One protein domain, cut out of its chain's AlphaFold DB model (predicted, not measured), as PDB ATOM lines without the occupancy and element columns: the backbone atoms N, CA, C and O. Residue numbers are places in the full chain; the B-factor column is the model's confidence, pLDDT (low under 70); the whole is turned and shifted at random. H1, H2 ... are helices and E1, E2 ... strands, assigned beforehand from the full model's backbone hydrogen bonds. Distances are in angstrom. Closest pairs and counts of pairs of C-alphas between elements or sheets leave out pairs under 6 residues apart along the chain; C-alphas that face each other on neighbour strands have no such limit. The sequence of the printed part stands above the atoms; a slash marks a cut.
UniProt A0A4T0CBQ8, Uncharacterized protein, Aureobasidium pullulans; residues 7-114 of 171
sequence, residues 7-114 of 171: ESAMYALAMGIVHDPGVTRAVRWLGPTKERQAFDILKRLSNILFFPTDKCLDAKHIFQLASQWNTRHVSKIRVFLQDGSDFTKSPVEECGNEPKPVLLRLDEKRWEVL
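AT A GLANCE: This is residues 7 to 114 of the 171 residues of an uncharacterized protein of Aureobasidium pullulans (UniProt A0A4T0CBQ8). A twisted four-stranded sheet forms a wall with two helices, H1 and H3, over one face, both running along the strands; the other face bears no named helix. A third and longest helix, H2, packs on H1 and H3 away from the sheet, and a loop at residues 20 to 26 sticks out. The printed part has 108 residues, with three named helices followed by four named strands along the chain, H1 H2 H3 E1 E2 E3 E4; the class is mixed, helices and strands. The sheet is mixed, in the order E2 E1 E3 E4, with E1 and E3 parallel and the two other pairs antiparallel. The whole is compact and rounded, with a radius of gyration of the C-alphas of 13.3 A and spans of 34 by 30 by 29 A.

IN THESE COORDINATES: H1, residues 7 to 18, begins at C-alpha 7 (-37.061, 20.460, -41.901) and is 16.7 A long. H2, residues 34 to 49, measures 22.4 A and ends at C-alpha 49 (-36.258, 25.838, -28.101). H3, residues 59 to 72, measures 20.2 A. E1, residues 77 to 83, is 19.4 A long, and E2, residues 86 to 89, is 10.4 A. E3, residues 100 to 107, is 22.7 A long. E4, residues 110 to 113, is 9.9 A long and ends at C-alpha 113 (-45.191, 28.274, -48.041).

HOW THE PARTS SIT: H1 is on the sheet at a height of 7.2 A, over E3 and E4; its closest C-alphas to E4 are those of Ala 12 and Val 113, 4.8 A apart. H3 is on the same face at a height of 9.4 A, over E1, where the closest C-alphas are those of Asn 70 and Ile 77, 6.6 A apart. H1 and H3 are close but not clearly touching, with the C-alphas of Ala 9 and Ile 62 closest at 7.2 A. H2 is not on the sheet. It touches H1 at a steep tilt of 53 degrees, opposite ways, with the C-alphas of Ala 14 and Phe 39 closest at 5.1 A. With residues 42 to 46 alone it touches residues 65 to 69 of H3, only just about perpendicular at 71 degrees; the C-alphas of Leu 45 and Leu 65 are closest, 6.8 A apart. Between the parallel E1 and E3, N 80 and O 102 are 2.8 A apart, within hydrogen-bond range. In the hairpin E1 and E2, N 81 and O 88 are 2.8 A apart, and in the hairpin E3 and E4, N 112 and O 105 are 2.8 A apart. In H1 and H2 every O i to N i+4 pair is within hydrogen-bond range; in H3, 9 of 10 are.

THE WHOLE: The C-alphas farthest apart are those of Gly 22 and Thr 53, 37.4 A. The printed part has no cut, and the link H1 to H2, residues 19 to 33, is long. The mean pLDDT of the printed part is 87.5; residues 92 to 96 are under 70.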
ATOM      1  N   GLU A   7     -37.884  19.724 -40.935       92.06
ATOM      2  CA  GLU A   7     -37.061  20.460 -41.901       92.06
ATOM      3  C   GLU A   7     -37.933  21.259 -42.877       92.06
ATOM      4  O   GLU A   7     -37.663  22.440 -43.105       92.06
ATOM      5  N   SER A   8     -39.051  20.686 -43.339       93.56
ATOM      6  CA  SER A   8     -40.072  21.396 -44.121       93.56
ATOM      7  C   SER A   8     -40.614  22.639 -43.407       93.56
ATOM      8  O   SER A   8     -40.656  23.706 -44.016       93.56
ATOM      9  N   ALA A   9     -40.915  22.562 -42.104       93.94
ATOM     10  CA  ALA A   9     -41.363  23.713 -41.312       93.94
ATOM     11  C   ALA A   9     -40.336  24.858 -41.321       93.94
ATOM     12  O   ALA A   9     -40.699  26.022 -41.495       93.94
ATOM     13  N   MET A  10     -39.046  24.535 -41.181       94.06
ATOM     14  CA  MET A  10     -37.974  25.532 -41.222       94.06
ATOM     15  C   MET A  10     -37.764  26.100 -42.632       94.06
ATOM     16  O   MET A  10     -37.556  27.305 -42.758       94.06
ATOM     17  N   TYR A  11     -37.859  25.287 -43.691       93.81
ATOM     18  CA  TYR A  11     -37.782  25.770 -45.076       93.81
ATOM     19  C   TYR A  11     -38.962  26.677 -45.446       93.81
ATOM     20  O   TYR A  11     -38.752  27.757 -45.999       93.81
ATOM     21  N   ALA A  12     -40.190  26.275 -45.116       94.19
ATOM     22  CA  ALA A  12     -41.404  27.030 -45.406       94.19
ATOM     23  C   ALA A  12     -41.443  28.363 -44.640       94.19
ATOM     24  O   ALA A  12     -41.708  29.409 -45.233       94.19
ATOM     25  N   LEU A  13     -41.085  28.357 -43.350       94.25
ATOM     26  CA  LEU A  13     -40.994  29.580 -42.553       94.25
ATOM     27  C   LEU A  13     -39.844  30.490 -43.024       94.25
ATOM     28  O   LEU A  13     -40.050  31.697 -43.129       94.25
ATOM     29  N   ALA A  14     -38.672  29.941 -43.378       94.06
ATOM     30  CA  ALA A  14     -37.566  30.716 -43.955       94.06
ATOM     31  C   ALA A  14     -37.978  31.399 -45.265       94.06
ATOM     32  O   ALA A  14     -37.746  32.596 -45.435       94.06
ATOM     33  N   MET A  15     -38.639  30.660 -46.162       92.38
ATOM     34  CA  MET A  15     -39.188  31.210 -47.400       92.38
ATOM     35  C   MET A  15     -40.217  32.304 -47.133       92.38
ATOM     36  O   MET A  15     -40.107  33.387 -47.699       92.38
ATOM     37  N   GLY A  16     -41.175  32.063 -46.235       91.81
ATOM     38  CA  GLY A  16     -42.178  33.052 -45.851       91.81
ATOM     39  C   GLY A  16     -41.553  34.342 -45.319       91.81
ATOM     40  O   GLY A  16     -41.905  35.430 -45.776       91.81
ATOM     41  N   ILE A  17     -40.561  34.229 -44.431       91.56
ATOM     42  CA  ILE A  17     -39.788  35.353 -43.883       91.56
ATOM     43  C   ILE A  17     -39.141  36.191 -44.989       91.56
ATOM     44  O   ILE A  17     -39.270  37.416 -44.967       91.56
ATOM     45  N   VAL A  18     -38.494  35.566 -45.979       90.44
ATOM     46  CA  VAL A  18     -37.738  36.294 -47.018       90.44
ATOM     47  C   VAL A  18     -38.528  36.603 -48.289       90.44
ATOM     48  O   VAL A  18     -38.023  37.364 -49.112       90.44
ATOM     49  N   HIS A  19     -39.746  36.059 -48.443       87.00
ATOM     50  CA  HIS A  19     -40.607  36.265 -49.615       87.00
ATOM     51  C   HIS A  19     -40.769  37.747 -49.950       87.00
ATOM     52  O   HIS A  19     -41.111  38.555 -49.086       87.00
ATOM     53  N   ASP A  20     -40.559  38.096 -51.206       80.69
ATOM     54  CA  ASP A  20     -40.712  39.451 -51.710       80.69
ATOM     55  C   ASP A  20     -41.648  39.361 -52.922       80.69
ATOM     56  O   ASP A  20     -41.292  38.689 -53.894       80.69
ATOM     57  N   PRO A  21     -42.848  39.972 -52.889       73.88
ATOM     58  CA  PRO A  21     -43.784  39.931 -54.011       73.88
ATOM     59  C   PRO A  21     -43.199  40.449 -55.334       73.88
ATOM     60  O   PRO A  21     -43.677  40.051 -56.394       73.88
ATOM     61  N   GLY A  22     -42.155  41.291 -55.290       72.31
ATOM     62  CA  GLY A  22     -41.424  41.755 -56.473       72.31
ATOM     63  C   GLY A  22     -40.384  40.766 -57.018       72.31
ATOM     64  O   GLY A  22     -39.787  41.027 -58.062       72.31
ATOM     65  N   VAL A  23     -40.139  39.636 -56.344       71.62
ATOM     66  CA  VAL A  23     -39.093  38.665 -56.693       71.62
ATOM     67  C   VAL A  23     -39.710  37.368 -57.221       71.62
ATOM     68  O   VAL A  23     -40.060  36.457 -56.479       71.62
ATOM     69  N   THR A  24     -39.760  37.246 -58.547       70.88
ATOM     70  CA  THR A  24     -40.279  36.071 -59.275       70.88
ATOM     71  C   THR A  24     -39.241  34.961 -59.508       70.88
ATOM     72  O   THR A  24     -39.515  33.984 -60.204       70.88
ATOM     73  N   ARG A  25     -38.024  35.095 -58.962       76.62
ATOM     74  CA  ARG A  25     -36.927  34.138 -59.190       76.62
ATOM     75  C   ARG A  25     -37.185  32.801 -58.482       76.62
ATOM     76  O   ARG A  25     -37.680  32.774 -57.359       76.62
ATOM     77  N   ALA A  26     -36.721  31.702 -59.076       77.38
ATOM     78  CA  ALA A  26     -36.688  30.405 -58.402       77.38
ATOM     79  C   ALA A  26     -35.817  30.440 -57.128       77.38
ATOM     80  O   ALA A  26     -34.748  31.062 -57.105       77.38
ATOM     81  N   VAL A  27     -36.271  29.736 -56.089       78.94
ATOM     82  CA  VAL A  27     -35.625  29.633 -54.772       78.94
ATOM     83  C   VAL A  27     -34.185  29.130 -54.891       78.94
ATOM     84  O   VAL A  27     -33.924  28.132 -55.563       78.94
ATOM     85  N   ARG A  28     -33.234  29.787 -54.210       79.56
ATOM     86  CA  ARG A  28     -31.820  29.376 -54.202       79.56
ATOM     87  C   ARG A  28     -31.345  29.027 -52.793       79.56
ATOM     88  O   ARG A  28     -31.056  29.910 -51.991       79.56
ATOM     89  N   TRP A  29     -31.204  27.729 -52.523       83.12
ATOM     90  CA  TRP A  29     -30.661  27.186 -51.266       83.12
ATOM     91  C   TRP A  29     -29.129  27.040 -51.243       83.12
ATOM     92  O   TRP A  29     -28.557  26.742 -50.195       83.12
ATOM     93  N   LEU A  30     -28.468  27.225 -52.391       83.81
ATOM     94  CA  LEU A  30     -27.016  27.122 -52.543       83.81
ATOM     95  C   LEU A  30     -26.352  28.498 -52.392       83.81
ATOM     96  O   LEU A  30     -26.766  29.465 -53.033       83.81
ATOM     97  N   GLY A  31     -25.285  28.558 -51.594       81.56
ATOM     98  CA  GLY A  31     -24.541  29.788 -51.309       81.56
ATOM     99  C   GLY A  31     -25.191  30.682 -50.235       81.56
ATOM    100  O   GLY A  31     -26.186  30.298 -49.618       81.56
ATOM    101  N   PRO A  32     -24.624  31.876 -49.980       84.88
ATOM    102  CA  PRO A  32     -25.039  32.775 -48.898       84.88
ATOM    103  C   PRO A  32     -26.289  33.600 -49.266       84.88
ATOM    104  O   PRO A  32     -26.251  34.828 -49.308       84.88
ATOM    105  N   THR A  33     -27.404  32.934 -49.561       89.12
ATOM    106  CA  THR A  33     -28.676  33.575 -49.946       89.12
ATOM    107  C   THR A  33     -29.498  34.019 -48.730       89.12
ATOM    108  O   THR A  33     -29.267  33.545 -47.618       89.12
ATOM    109  N   LYS A  34     -30.482  34.917 -48.922       89.25
ATOM    110  CA  LYS A  34     -31.395  35.344 -47.838       89.25
ATOM    111  C   LYS A  34     -32.164  34.137 -47.298       89.25
ATOM    112  O   LYS A  34     -32.249  33.939 -46.091       89.25
ATOM    113  N   GLU A  35     -32.668  33.324 -48.223       90.56
ATOM    114  CA  GLU A  35     -33.343  32.048 -48.013       90.56
ATOM    115  C   GLU A  35     -32.524  31.149 -47.074       90.56
ATOM    116  O   GLU A  35     -33.010  30.716 -46.027       90.56
ATOM    117  N   ARG A  36     -31.242  30.936 -47.406       91.56
ATOM    118  CA  ARG A  36     -30.332  30.101 -46.620       91.56
ATOM    119  C   ARG A  36     -30.020  30.698 -45.246       91.56
ATOM    120  O   ARG A  36     -30.076  29.978 -44.254       91.56
ATOM    121  N   GLN A  37     -29.751  32.002 -45.172       92.69
ATOM    122  CA  GLN A  37     -29.473  32.700 -43.912       92.69
ATOM    123  C   GLN A  37     -30.663  32.623 -42.941       92.69
ATOM    124  O   GLN A  37     -30.471  32.319 -41.764       92.69
ATOM    125  N   ALA A  38     -31.891  32.832 -43.427       92.56
ATOM    126  CA  ALA A  38     -33.101  32.690 -42.619       92.56
ATOM    127  C   ALA A  38     -33.283  31.248 -42.116       92.56
ATOM    128  O   ALA A  38     -33.575  31.047 -40.937       92.56
ATOM    129  N   PHE A  39     -33.037  30.244 -42.965       94.31
ATOM    130  CA  PHE A  39     -33.080  28.834 -42.569       94.31
ATOM    131  C   PHE A  39     -32.041  28.489 -41.491       94.31
ATOM    132  O   PHE A  39     -32.395  27.878 -40.486       94.31
ATOM    133  N   ASP A  40     -30.779  28.903 -41.644       93.62
ATOM    134  CA  ASP A  40     -29.733  28.601 -40.657       93.62
ATOM    135  C   ASP A  40     -29.980  29.325 -39.311       93.62
ATOM    136  O   ASP A  40     -29.709  28.761 -38.246       93.62
ATOM    137  N   ILE A  41     -30.590  30.523 -39.325       93.62
ATOM    138  CA  ILE A  41     -31.087  31.206 -38.115       93.62
ATOM    139  C   ILE A  41     -32.229  30.410 -37.468       93.62
ATOM    140  O   ILE A  41     -32.156  30.108 -36.274       93.62
ATOM    141  N   LEU A  42     -33.262  30.028 -38.228       93.94
ATOM    142  CA  LEU A  42     -34.387  29.236 -37.716       93.94
ATOM    143  C   LEU A  42     -33.936  27.881 -37.165       93.94
ATOM    144  O   LEU A  42     -34.418  27.467 -36.115       93.94
ATOM    145  N   LYS A  43     -32.968  27.222 -37.810       93.19
ATOM    146  CA  LYS A  43     -32.364  25.969 -37.339       93.19
ATOM    147  C   LYS A  43     -31.641  26.158 -36.007       93.19
ATOM    148  O   LYS A  43     -31.799  25.337 -35.104       93.19
ATOM    149  N   ARG A  44     -30.921  27.273 -35.830       92.19
ATOM    150  CA  ARG A  44     -30.311  27.630 -34.539       92.19
ATOM    151  C   ARG A  44     -31.359  27.921 -33.461       92.19
ATOM    152  O   ARG A  44     -31.176  27.471 -32.337       92.19
ATOM    153  N   LEU A  45     -32.449  28.626 -33.780       92.19
ATOM    154  CA  LEU A  45     -33.559  28.856 -32.841       92.19
ATOM    155  C   LEU A  45     -34.256  27.539 -32.466       92.19
ATOM    156  O   LEU A  45     -34.452  27.257 -31.289       92.19
ATOM    157  N   SER A  46     -34.551  26.694 -33.453       92.44
ATOM    158  CA  SER A  46     -35.175  25.379 -33.280       92.44
ATOM    159  C   SER A  46     -34.355  24.468 -32.363       92.44
ATOM    160  O   SER A  46     -34.931  23.789 -31.522       92.44
ATOM    161  N   ASN A  47     -33.022  24.493 -32.464       91.31
ATOM    162  CA  ASN A  47     -32.117  23.733 -31.589       91.31
ATOM    163  C   ASN A  47     -31.946  24.322 -30.172       91.31
ATOM    164  O   ASN A  47     -31.304  23.690 -29.337       91.31
ATOM    165  N   ILE A  48     -32.451  25.534 -29.909       89.94
ATOM    166  CA  ILE A  48     -32.445  26.173 -28.579       89.94
ATOM    167  C   ILE A  48     -33.794  25.977 -27.873       89.94
ATOM    168  O   ILE A  48     -33.832  25.859 -26.653       89.94
ATOM    169  N   LEU A  49     -34.896  25.962 -28.630       87.81
ATOM    170  CA  LEU A  49     -36.258  25.838 -28.101       87.81
ATOM    171  C   LEU A  49     -36.719  24.383 -27.937       87.81
ATOM    172  O   LEU A  49     -37.532  24.103 -27.061       87.81
ATOM    173  N   PHE A  50     -36.229  23.482 -28.791       89.56
ATOM    174  CA  PHE A  50     -36.684  22.095 -28.908       89.56
ATOM    175  C   PHE A  50     -35.477  21.150 -28.944       89.56
ATOM    176  O   PHE A  50     -34.367  21.560 -29.302       89.56
ATOM    177  N   PHE A  51     -35.666  19.873 -28.613       81.00
ATOM    178  CA  PHE A  51     -34.556  18.926 -28.603       81.00
ATOM    179  C   PHE A  51     -34.052  18.687 -30.035       81.00
ATOM    180  O   PHE A  51     -34.856  18.544 -30.959       81.00
ATOM    181  N   PRO A  52     -32.732  18.582 -30.282       73.50
ATOM    182  CA  PRO A  52     -32.200  18.269 -31.616       73.50
ATOM    183  C   PRO A  52     -32.692  16.930 -32.197       73.50
ATOM    184  O   PRO A  52     -32.616  16.718 -33.404       73.50
ATOM    185  N   THR A  53     -33.208  16.034 -31.350       73.94
ATOM    186  CA  THR A  53     -33.818  14.747 -31.717       73.94
ATOM    187  C   THR A  53     -35.261  14.849 -32.207       73.94
ATOM    188  O   THR A  53     -35.745  13.897 -32.823       73.94
ATOM    189  N   ASP A  54     -35.954  15.962 -31.952       80.81
ATOM    190  CA  ASP A  54     -37.352  16.138 -32.347       80.81
ATOM    191  C   ASP A  54     -37.445  16.179 -33.874       80.81
ATOM    192  O   ASP A  54     -36.879  17.060 -34.522       80.81
ATOM    193  N   LYS A  55     -38.131  15.202 -34.473       82.44
ATOM    194  CA  LYS A  55     -38.237  15.068 -35.940       82.44
ATOM    195  C   LYS A  55     -39.389  15.875 -36.542       82.44
ATOM    196  O   LYS A  55     -39.523  15.927 -37.761       82.44
ATOM    197  N   CYS A  56     -40.209  16.493 -35.699       86.69
ATOM    198  CA  CYS A  56     -41.430  17.174 -36.092       86.69
ATOM    199  C   CYS A  56     -41.567  18.555 -35.459       86.69
ATOM    200  O   CYS A  56     -41.092  18.780 -34.350       86.69
ATOM    201  N   LEU A  57     -42.249  19.458 -36.166       88.56
ATOM    202  CA  LEU A  57     -42.705  20.746 -35.642       88.56
ATOM    203  C   LEU A  57     -44.186  20.908 -36.009       88.56
ATOM    204  O   LEU A  57     -44.541  20.919 -37.189       88.56
ATOM    205  N   ASP A  58     -45.040  21.003 -34.991       89.44
ATOM    206  CA  ASP A  58     -46.460  21.325 -35.159       89.44
ATOM    207  C   ASP A  58     -46.697  22.851 -35.169       89.44
ATOM    208  O   ASP A  58     -45.764  23.658 -35.068       89.44
ATOM    209  N   ALA A  59     -47.967  23.252 -35.248       90.38
ATOM    210  CA  ALA A  59     -48.382  24.651 -35.229       90.38
ATOM    211  C   ALA A  59     -47.842  25.464 -34.033       90.38
ATOM    212  O   ALA A  59     -47.423  26.609 -34.206       90.38
ATOM    213  N   LYS A  60     -47.794  24.883 -32.826       91.19
ATOM    214  CA  LYS A  60     -47.300  25.556 -31.612       91.19
ATOM    215  C   LYS A  60     -45.806  25.840 -31.729       91.19
ATOM    216  O   LYS A  60     -45.372  26.955 -31.445       91.19
ATOM    217  N   HIS A  61     -45.045  24.862 -32.217       92.75
ATOM    218  CA  HIS A  61     -43.603  24.990 -32.421       92.75
ATOM    219  C   HIS A  61     -43.280  26.064 -33.473       92.75
ATOM    220  O   HIS A  61     -42.356  26.861 -33.293       92.75
ATOM    221  N   ILE A  62     -44.069  26.140 -34.551       94.06
ATOM    222  CA  ILE A  62     -43.928  27.181 -35.578       94.06
ATOM    223  C   ILE A  62     -44.268  28.571 -35.014       94.06
ATOM    224  O   ILE A  62     -43.522  29.522 -35.255       94.06
ATOM    225  N   PHE A  63     -45.329  28.711 -34.211       93.62
ATOM    226  CA  PHE A  63     -45.648  29.985 -33.553       93.62
ATOM    227  C   PHE A  63     -44.575  30.413 -32.535       93.62
ATOM    228  O   PHE A  63     -44.246  31.597 -32.461       93.62
ATOM    229  N   GLN A  64     -43.960  29.474 -31.809       93.69
ATOM    230  CA  GLN A  64     -42.825  29.758 -30.919       93.69
ATOM    231  C   GLN A  64     -41.576  30.215 -31.693       93.69
ATOM    232  O   GLN A  64     -40.905  31.156 -31.264       93.69
ATOM    233  N   LEU A  65     -41.288  29.619 -32.857       93.69
ATOM    234  CA  LEU A  65     -40.231  30.099 -33.759       93.69
ATOM    235  C   LEU A  65     -40.527  31.507 -34.291       93.69
ATOM    236  O   LEU A  65     -39.622  32.339 -34.325       93.69
ATOM    237  N   ALA A  66     -41.778  31.796 -34.658       93.06
ATOM    238  CA  ALA A  66     -42.197  33.114 -35.132       93.06
ATOM    239  C   ALA A  66     -42.066  34.196 -34.047       93.06
ATOM    240  O   ALA A  66     -41.508  35.258 -34.314       93.06
ATOM    241  N   SER A  67     -42.482  33.907 -32.812       92.31
ATOM    242  CA  SER A  67     -42.310  34.813 -31.667       92.31
ATOM    243  C   SER A  67     -40.826  35.057 -31.351       92.31
ATOM    244  O   SER A  67     -40.391  36.193 -31.151       92.31
ATOM    245  N   GLN A  68     -39.982  34.019 -31.412       92.56
ATOM    246  CA  GLN A  68     -38.531  34.168 -31.218       92.56
ATOM    247  C   GLN A  68     -37.828  34.898 -32.369       92.56
ATOM    248  O   GLN A  68     -36.851  35.607 -32.124       92.56
ATOM    249  N   TRP A  69     -38.337  34.790 -33.599       91.94
ATOM    250  CA  TRP A  69     -37.931  35.648 -34.712       91.94
ATOM    251  C   TRP A  69     -38.329  37.108 -34.447       91.94
ATOM    252  O   TRP A  69     -37.473  37.995 -34.459       91.94
ATOM    253  N   ASN A  70     -39.596  37.364 -34.115       91.31
ATOM    254  CA  ASN A  70     -40.119  38.698 -33.813       91.31
ATOM    255  C   ASN A  70     -39.413  39.364 -32.627       91.31
ATOM    256  O   ASN A  70     -39.196  40.574 -32.649       91.31
ATOM    257  N   THR A  71     -38.980  38.594 -31.631       89.75
ATOM    258  CA  THR A  71     -38.171  39.086 -30.503       89.75
ATOM    259  C   THR A  71     -36.805  39.627 -30.954       89.75
ATOM    260  O   THR A  71     -36.278  40.553 -30.344       89.75
ATOM    261  N   ARG A  72     -36.215  39.070 -32.022       88.19
ATOM    262  CA  ARG A  72     -34.806  39.301 -32.409       88.19
ATOM    263  C   ARG A  72     -34.620  40.153 -33.664       88.19
ATOM    264  O   ARG A  72     -33.546  40.719 -33.851       88.19
ATOM    265  N   HIS A  73     -35.633  40.248 -34.524       86.25
ATOM    266  CA  HIS A  73     -35.550  40.934 -35.815       86.25
ATOM    267  C   HIS A  73     -36.452  42.176 -35.871       86.25
ATOM    268  O   HIS A  73     -37.507  42.236 -35.237       86.25
ATOM    269  N   VAL A  74     -36.042  43.185 -36.648       84.25
ATOM    270  CA  VAL A  74     -36.842  44.404 -36.884       84.25
ATOM    271  C   VAL A  74     -38.053  44.087 -37.769       84.25
ATOM    272  O   VAL A  74     -39.167  44.504 -37.462       84.25
ATOM    273  N   SER A  75     -37.849  43.296 -38.825       84.75
ATOM    274  CA  SER A  75     -38.905  42.791 -39.707       84.75
ATOM    275  C   SER A  75     -39.720  41.700 -39.008       84.75
ATOM    276  O   SER A  75     -39.315  40.535 -38.968       84.75
ATOM    277  N   LYS A  76     -40.861  42.101 -38.441       89.81
ATOM    278  CA  LYS A  76     -41.817  41.220 -37.760       89.81
ATOM    279  C   LYS A  76     -42.637  40.413 -38.769       89.81
ATOM    280  O   LYS A  76     -42.920  40.899 -39.864       89.81
ATOM    281  N   ILE A  77     -43.060  39.216 -38.376       90.75
ATOM    282  CA  ILE A  77     -43.936  38.334 -39.151       90.75
ATOM    283  C   ILE A  77     -45.199  37.970 -38.363       90.75
ATOM    284  O   ILE A  77     -45.183  37.887 -37.135       90.75
ATOM    285  N   ARG A  78     -46.293  37.716 -39.081       91.31
ATOM    286  CA  ARG A  78     -47.528  37.123 -38.558       91.31
ATOM    287  C   ARG A  78     -47.782  35.833 -39.321       91.31
ATOM    288  O   ARG A  78     -47.990  35.869 -40.533       91.31
ATOM    289  N   VAL A  79     -47.721  34.705 -38.618       93.19
ATOM    290  CA  VAL A  79     -47.815  33.386 -39.249       93.19
ATOM    291  C   VAL A  79     -49.260  32.907 -39.248       93.19
ATOM    292  O   VAL A  79     -49.946  32.958 -38.230       93.19
ATOM    293  N   PHE A  80     -49.700  32.413 -40.394       93.38
ATOM    294  CA  PHE A  80     -50.965  31.735 -40.611       93.38
ATOM    295  C   PHE A  80     -50.654  30.305 -41.046       93.38
ATOM    296  O   PHE A  80     -49.738  30.099 -41.839       93.38
ATOM    297  N   LEU A  81     -51.387  29.330 -40.520       94.00
ATOM    298  CA  LEU A  81     -51.189  27.912 -40.799       94.00
ATOM    299  C   LEU A  81     -52.510  27.299 -41.253       94.00
ATOM    300  O   LEU A  81     -53.510  27.403 -40.540       94.00
ATOM    301  N   GLN A  82     -52.484  26.652 -42.412       93.38
ATOM    302  CA  GLN A  82     -53.581  25.849 -42.939       93.38
ATOM    303  C   GLN A  82     -53.255  24.358 -42.786       93.38
ATOM    304  O   GLN A  82     -52.201  23.920 -43.244       93.38
ATOM    305  N   ASP A  83     -54.166  23.588 -42.197       90.88
ATOM    306  CA  ASP A  83     -54.113  22.125 -42.107       90.88
ATOM    307  C   ASP A  83     -55.434  21.563 -42.659       90.88
ATOM    308  O   ASP A  83     -56.484  21.646 -42.023       90.88
ATOM    309  N   GLY A  84     -55.423  21.120 -43.920       87.69
ATOM    310  CA  GLY A  84     -56.648  20.801 -44.660       87.69
ATOM    311  C   GLY A  84     -57.606  22.000 -44.771       87.69
ATOM    312  O   GLY A  84     -57.317  22.975 -45.471       87.69
ATOM    313  N   SER A  85     -58.758  21.910 -44.101       86.88
ATOM    314  CA  SER A  85     -59.751  22.989 -43.955       86.88
ATOM    315  C   SER A  85     -59.427  23.986 -42.845       86.88
ATOM    316  O   SER A  85     -59.952  25.100 -42.850       86.88
ATOM    317  N   ASP A  86     -58.610  23.585 -41.875       89.44
ATOM    318  CA  ASP A  86     -58.505  24.274 -40.598       89.44
ATOM    319  C   ASP A  86     -57.452  25.375 -40.680       89.44
ATOM    320  O   ASP A  86     -56.352  25.184 -41.202       89.44
ATOM    321  N   PHE A  87     -57.794  26.556 -40.166       89.88
ATOM    322  CA  PHE A  87     -56.976  27.755 -40.303       89.88
ATOM    323  C   PHE A  87     -56.661  28.351 -38.934       89.88
ATOM    324  O   PHE A  87     -57.547  28.823 -38.216       89.88
ATOM    325  N   THR A  88     -55.381  28.365 -38.575       92.25
ATOM    326  CA  THR A  88     -54.891  28.948 -37.321       92.25
ATOM    327  C   THR A  88     -53.941  30.108 -37.598       92.25
ATOM    328  O   THR A  88     -53.331  30.211 -38.661       92.25
ATOM    329  N   LYS A  89     -53.824  31.031 -36.641       89.88
ATOM    330  CA  LYS A  89     -52.971  32.221 -36.744       89.88
ATOM    331  C   LYS A  89     -52.144  32.386 -35.479       89.88
ATOM    332  O   LYS A  89     -52.627  32.076 -34.389       89.88
ATOM    333  N   SER A  90     -50.931  32.906 -35.621       86.62
ATOM    334  CA  SER A  90     -50.093  33.271 -34.486       86.62
ATOM    335  C   SER A  90     -50.818  34.307 -33.616       86.62
ATOM    336  O   SER A  90     -51.556  35.140 -34.159       86.62
ATOM    337  N   PRO A  91     -50.596  34.313 -32.289       80.69
ATOM    338  CA  PRO A  91     -51.057  35.393 -31.423       80.69
ATOM    339  C   PRO A  91     -50.667  36.773 -31.969       80.69
ATOM    340  O   PRO A  91     -49.662  36.925 -32.671       80.69
ATOM    341  N   VAL A  92     -51.475  37.787 -31.659       66.50
ATOM    342  CA  VAL A  92     -51.158  39.172 -32.021       66.50
ATOM    343  C   VAL A  92     -50.165  39.716 -31.003       66.50
ATOM    344  O   VAL A  92     -50.544  40.139 -29.918       66.50
ATOM    345  N   GLU A  93     -48.887  39.699 -31.368       66.81
ATOM    346  CA  GLU A  93     -47.868  40.518 -30.713       66.81
ATOM    347  C   GLU A  93     -48.037  41.976 -31.171       66.81
ATOM    348  O   GLU A  93     -48.154  42.241 -32.374       66.81
ATOM    349  N   GLU A  94     -48.041  42.924 -30.228       62.12
ATOM    350  CA  GLU A  94     -48.107  44.362 -30.517       62.12
ATOM    351  C   GLU A  94     -46.793  44.848 -31.139       62.12
ATOM    352  O   GLU A  94     -45.851  45.289 -30.483       62.12
ATOM    353  N   CYS A  95     -46.724  44.722 -32.459       59.81
ATOM    354  CA  CYS A  95     -45.621  45.202 -33.267       59.81
ATOM    355  C   CYS A  95     -45.896  46.646 -33.699       59.81
ATOM    356  O   CYS A  95     -46.882  46.901 -34.383       59.81
ATOM    357  N   GLY A  96     -44.995  47.579 -33.368       65.12
ATOM    358  CA  GLY A  96     -45.112  48.993 -33.769       65.12
ATOM    359  C   GLY A  96     -45.045  49.255 -35.285       65.12
ATOM    360  O   GLY A  96     -45.292  50.373 -35.717       65.12
ATOM    361  N   ASN A  97     -44.739  48.225 -36.080       71.38
ATOM    362  CA  ASN A  97     -44.900  48.177 -37.532       71.38
ATOM    363  C   ASN A  97     -45.805  46.987 -37.874       71.38
ATOM    364  O   ASN A  97     -45.727  45.957 -37.197       71.38
ATOM    365  N   GLU A  98     -46.594  47.080 -38.948       82.56
ATOM    366  CA  GLU A  98     -47.449  45.969 -39.379       82.56
ATOM    367  C   GLU A  98     -46.612  44.700 -39.675       82.56
ATOM    368  O   GLU A  98     -45.674  44.749 -40.479       82.56
ATOM    369  N   PRO A  99     -46.897  43.559 -39.017       87.19
ATOM    370  CA  PRO A  99     -46.111  42.345 -39.184       87.19
ATOM    371  C   PRO A  99     -46.448  41.658 -40.511       87.19
ATOM    372  O   PRO A  99     -47.606  41.346 -40.792       87.19
ATOM    373  N   LYS A 100     -45.414  41.355 -41.301       88.00
ATOM    374  CA  LYS A 100     -45.544  40.745 -42.627       88.00
ATOM    375  C   LYS A 100     -46.315  39.413 -42.551       88.00
ATOM    376  O   LYS A 100     -45.908  38.536 -41.783       88.00
ATOM    377  N   PRO A 101     -47.371  39.204 -43.358       90.00
ATOM    378  CA  PRO A 101     -48.093  37.938 -43.381       90.00
ATOM    379  C   PRO A 101     -47.228  36.816 -43.968       90.00
ATOM    380  O   PRO A 101     -46.584  36.977 -45.005       90.00
ATOM    381  N   VAL A 102     -47.243  35.660 -43.307       91.75
ATOM    382  CA  VAL A 102     -46.609  34.417 -43.757       91.75
ATOM    383  C   VAL A 102     -47.640  33.302 -43.652       91.75
ATOM    384  O   VAL A 102     -47.976  32.889 -42.548       91.75
ATOM    385  N   LEU A 103     -48.153  32.822 -44.784       92.69
ATOM    386  CA  LEU A 103     -49.078  31.690 -44.830       92.69
ATOM    387  C   LEU A 103     -48.307  30.407 -45.144       92.69
ATOM    388  O   LEU A 103     -47.640  30.330 -46.177       92.69
ATOM    389  N   LEU A 104     -48.406  29.413 -44.263       94.44
ATOM    390  CA  LEU A 104     -47.908  28.060 -44.494       94.44
ATOM    391  C   LEU A 104     -49.083  27.079 -44.596       94.44
ATOM    392  O   LEU A 104     -50.095  27.243 -43.914       94.44
ATOM    393  N   ARG A 105     -48.927  26.037 -45.408       94.81
ATOM    394  CA  ARG A 105     -49.863  24.914 -45.541       94.81
ATOM    395  C   ARG A 105     -49.170  23.632 -45.101       94.81
ATOM    396  O   ARG A 105     -48.028  23.417 -45.491       94.81
ATOM    397  N   LEU A 106     -49.846  22.785 -44.333       93.56
ATOM    398  CA  LEU A 106     -49.453  21.394 -44.148       93.56
ATOM    399  C   LEU A 106     -50.079  20.552 -45.268       93.56
ATOM    400  O   LEU A 106     -51.298  20.545 -45.425       93.56
ATOM    401  N   ASP A 107     -49.242  19.863 -46.041       92.44
ATOM    402  CA  ASP A 107     -49.657  18.896 -47.061       92.44
ATOM    403  C   ASP A 107     -49.047  17.521 -46.739       92.44
ATOM    404  O   ASP A 107     -47.824  17.372 -46.682       92.44
ATOM    405  N   GLU A 108     -49.904  16.540 -46.431       89.44
ATOM    406  CA  GLU A 108     -49.631  15.237 -45.779       89.44
ATOM    407  C   GLU A 108     -48.810  15.276 -44.470       89.44
ATOM    408  O   GLU A 108     -49.252  14.831 -43.410       89.44
ATOM    409  N   LYS A 109     -47.553  15.709 -44.586       89.88
ATOM    410  CA  LYS A 109     -46.502  15.787 -43.562       89.88
ATOM    411  C   LYS A 109     -45.571  16.979 -43.783       89.88
ATOM    412  O   LYS A 109     -44.718  17.227 -42.938       89.88
ATOM    413  N   ARG A 110     -45.637  17.670 -44.921       93.56
ATOM    414  CA  ARG A 110     -44.693  18.730 -45.274       93.56
ATOM    415  C   ARG A 110     -45.359  20.080 -45.104       93.56
ATOM    416  O   ARG A 110     -46.431  20.322 -45.644       93.56
ATOM    417  N   TRP A 111     -44.696  20.962 -44.374       94.50
ATOM    418  CA  TRP A 111     -45.033  22.370 -44.400       94.50
ATOM    419  C   TRP A 111     -44.500  22.993 -45.688       94.50
ATOM    420  O   TRP A 111     -43.325  22.853 -46.031       94.50
ATOM    421  N   GLU A 112     -45.377  23.704 -46.376       93.62
ATOM    422  CA  GLU A 112     -45.106  24.476 -47.579       93.62
ATOM    423  C   GLU A 112     -45.452  25.942 -47.334       93.62
ATOM    424  O   GLU A 112     -46.293  26.259 -46.495       93.62
ATOM    425  N   VAL A 113     -44.825  26.854 -48.072       91.94
ATOM    426  CA  VAL A 113     -45.191  28.274 -48.041       91.94
ATOM    427  C   VAL A 113     -46.209  28.566 -49.141       91.94
ATOM    428  O   VAL A 113     -45.989  28.236 -50.304       91.94
ATOM    429  N   LEU A 114     -47.302  29.246 -48.801       87.25
ATOM    430  CA  LEU A 114     -48.218  29.817 -49.786       87.25
ATOM    431  C   LEU A 114     -47.780  31.253 -50.090       87.25
ATOM    432  O   LEU A 114     -48.383  32.238 -49.661       87.25
TER     433      LEU A 114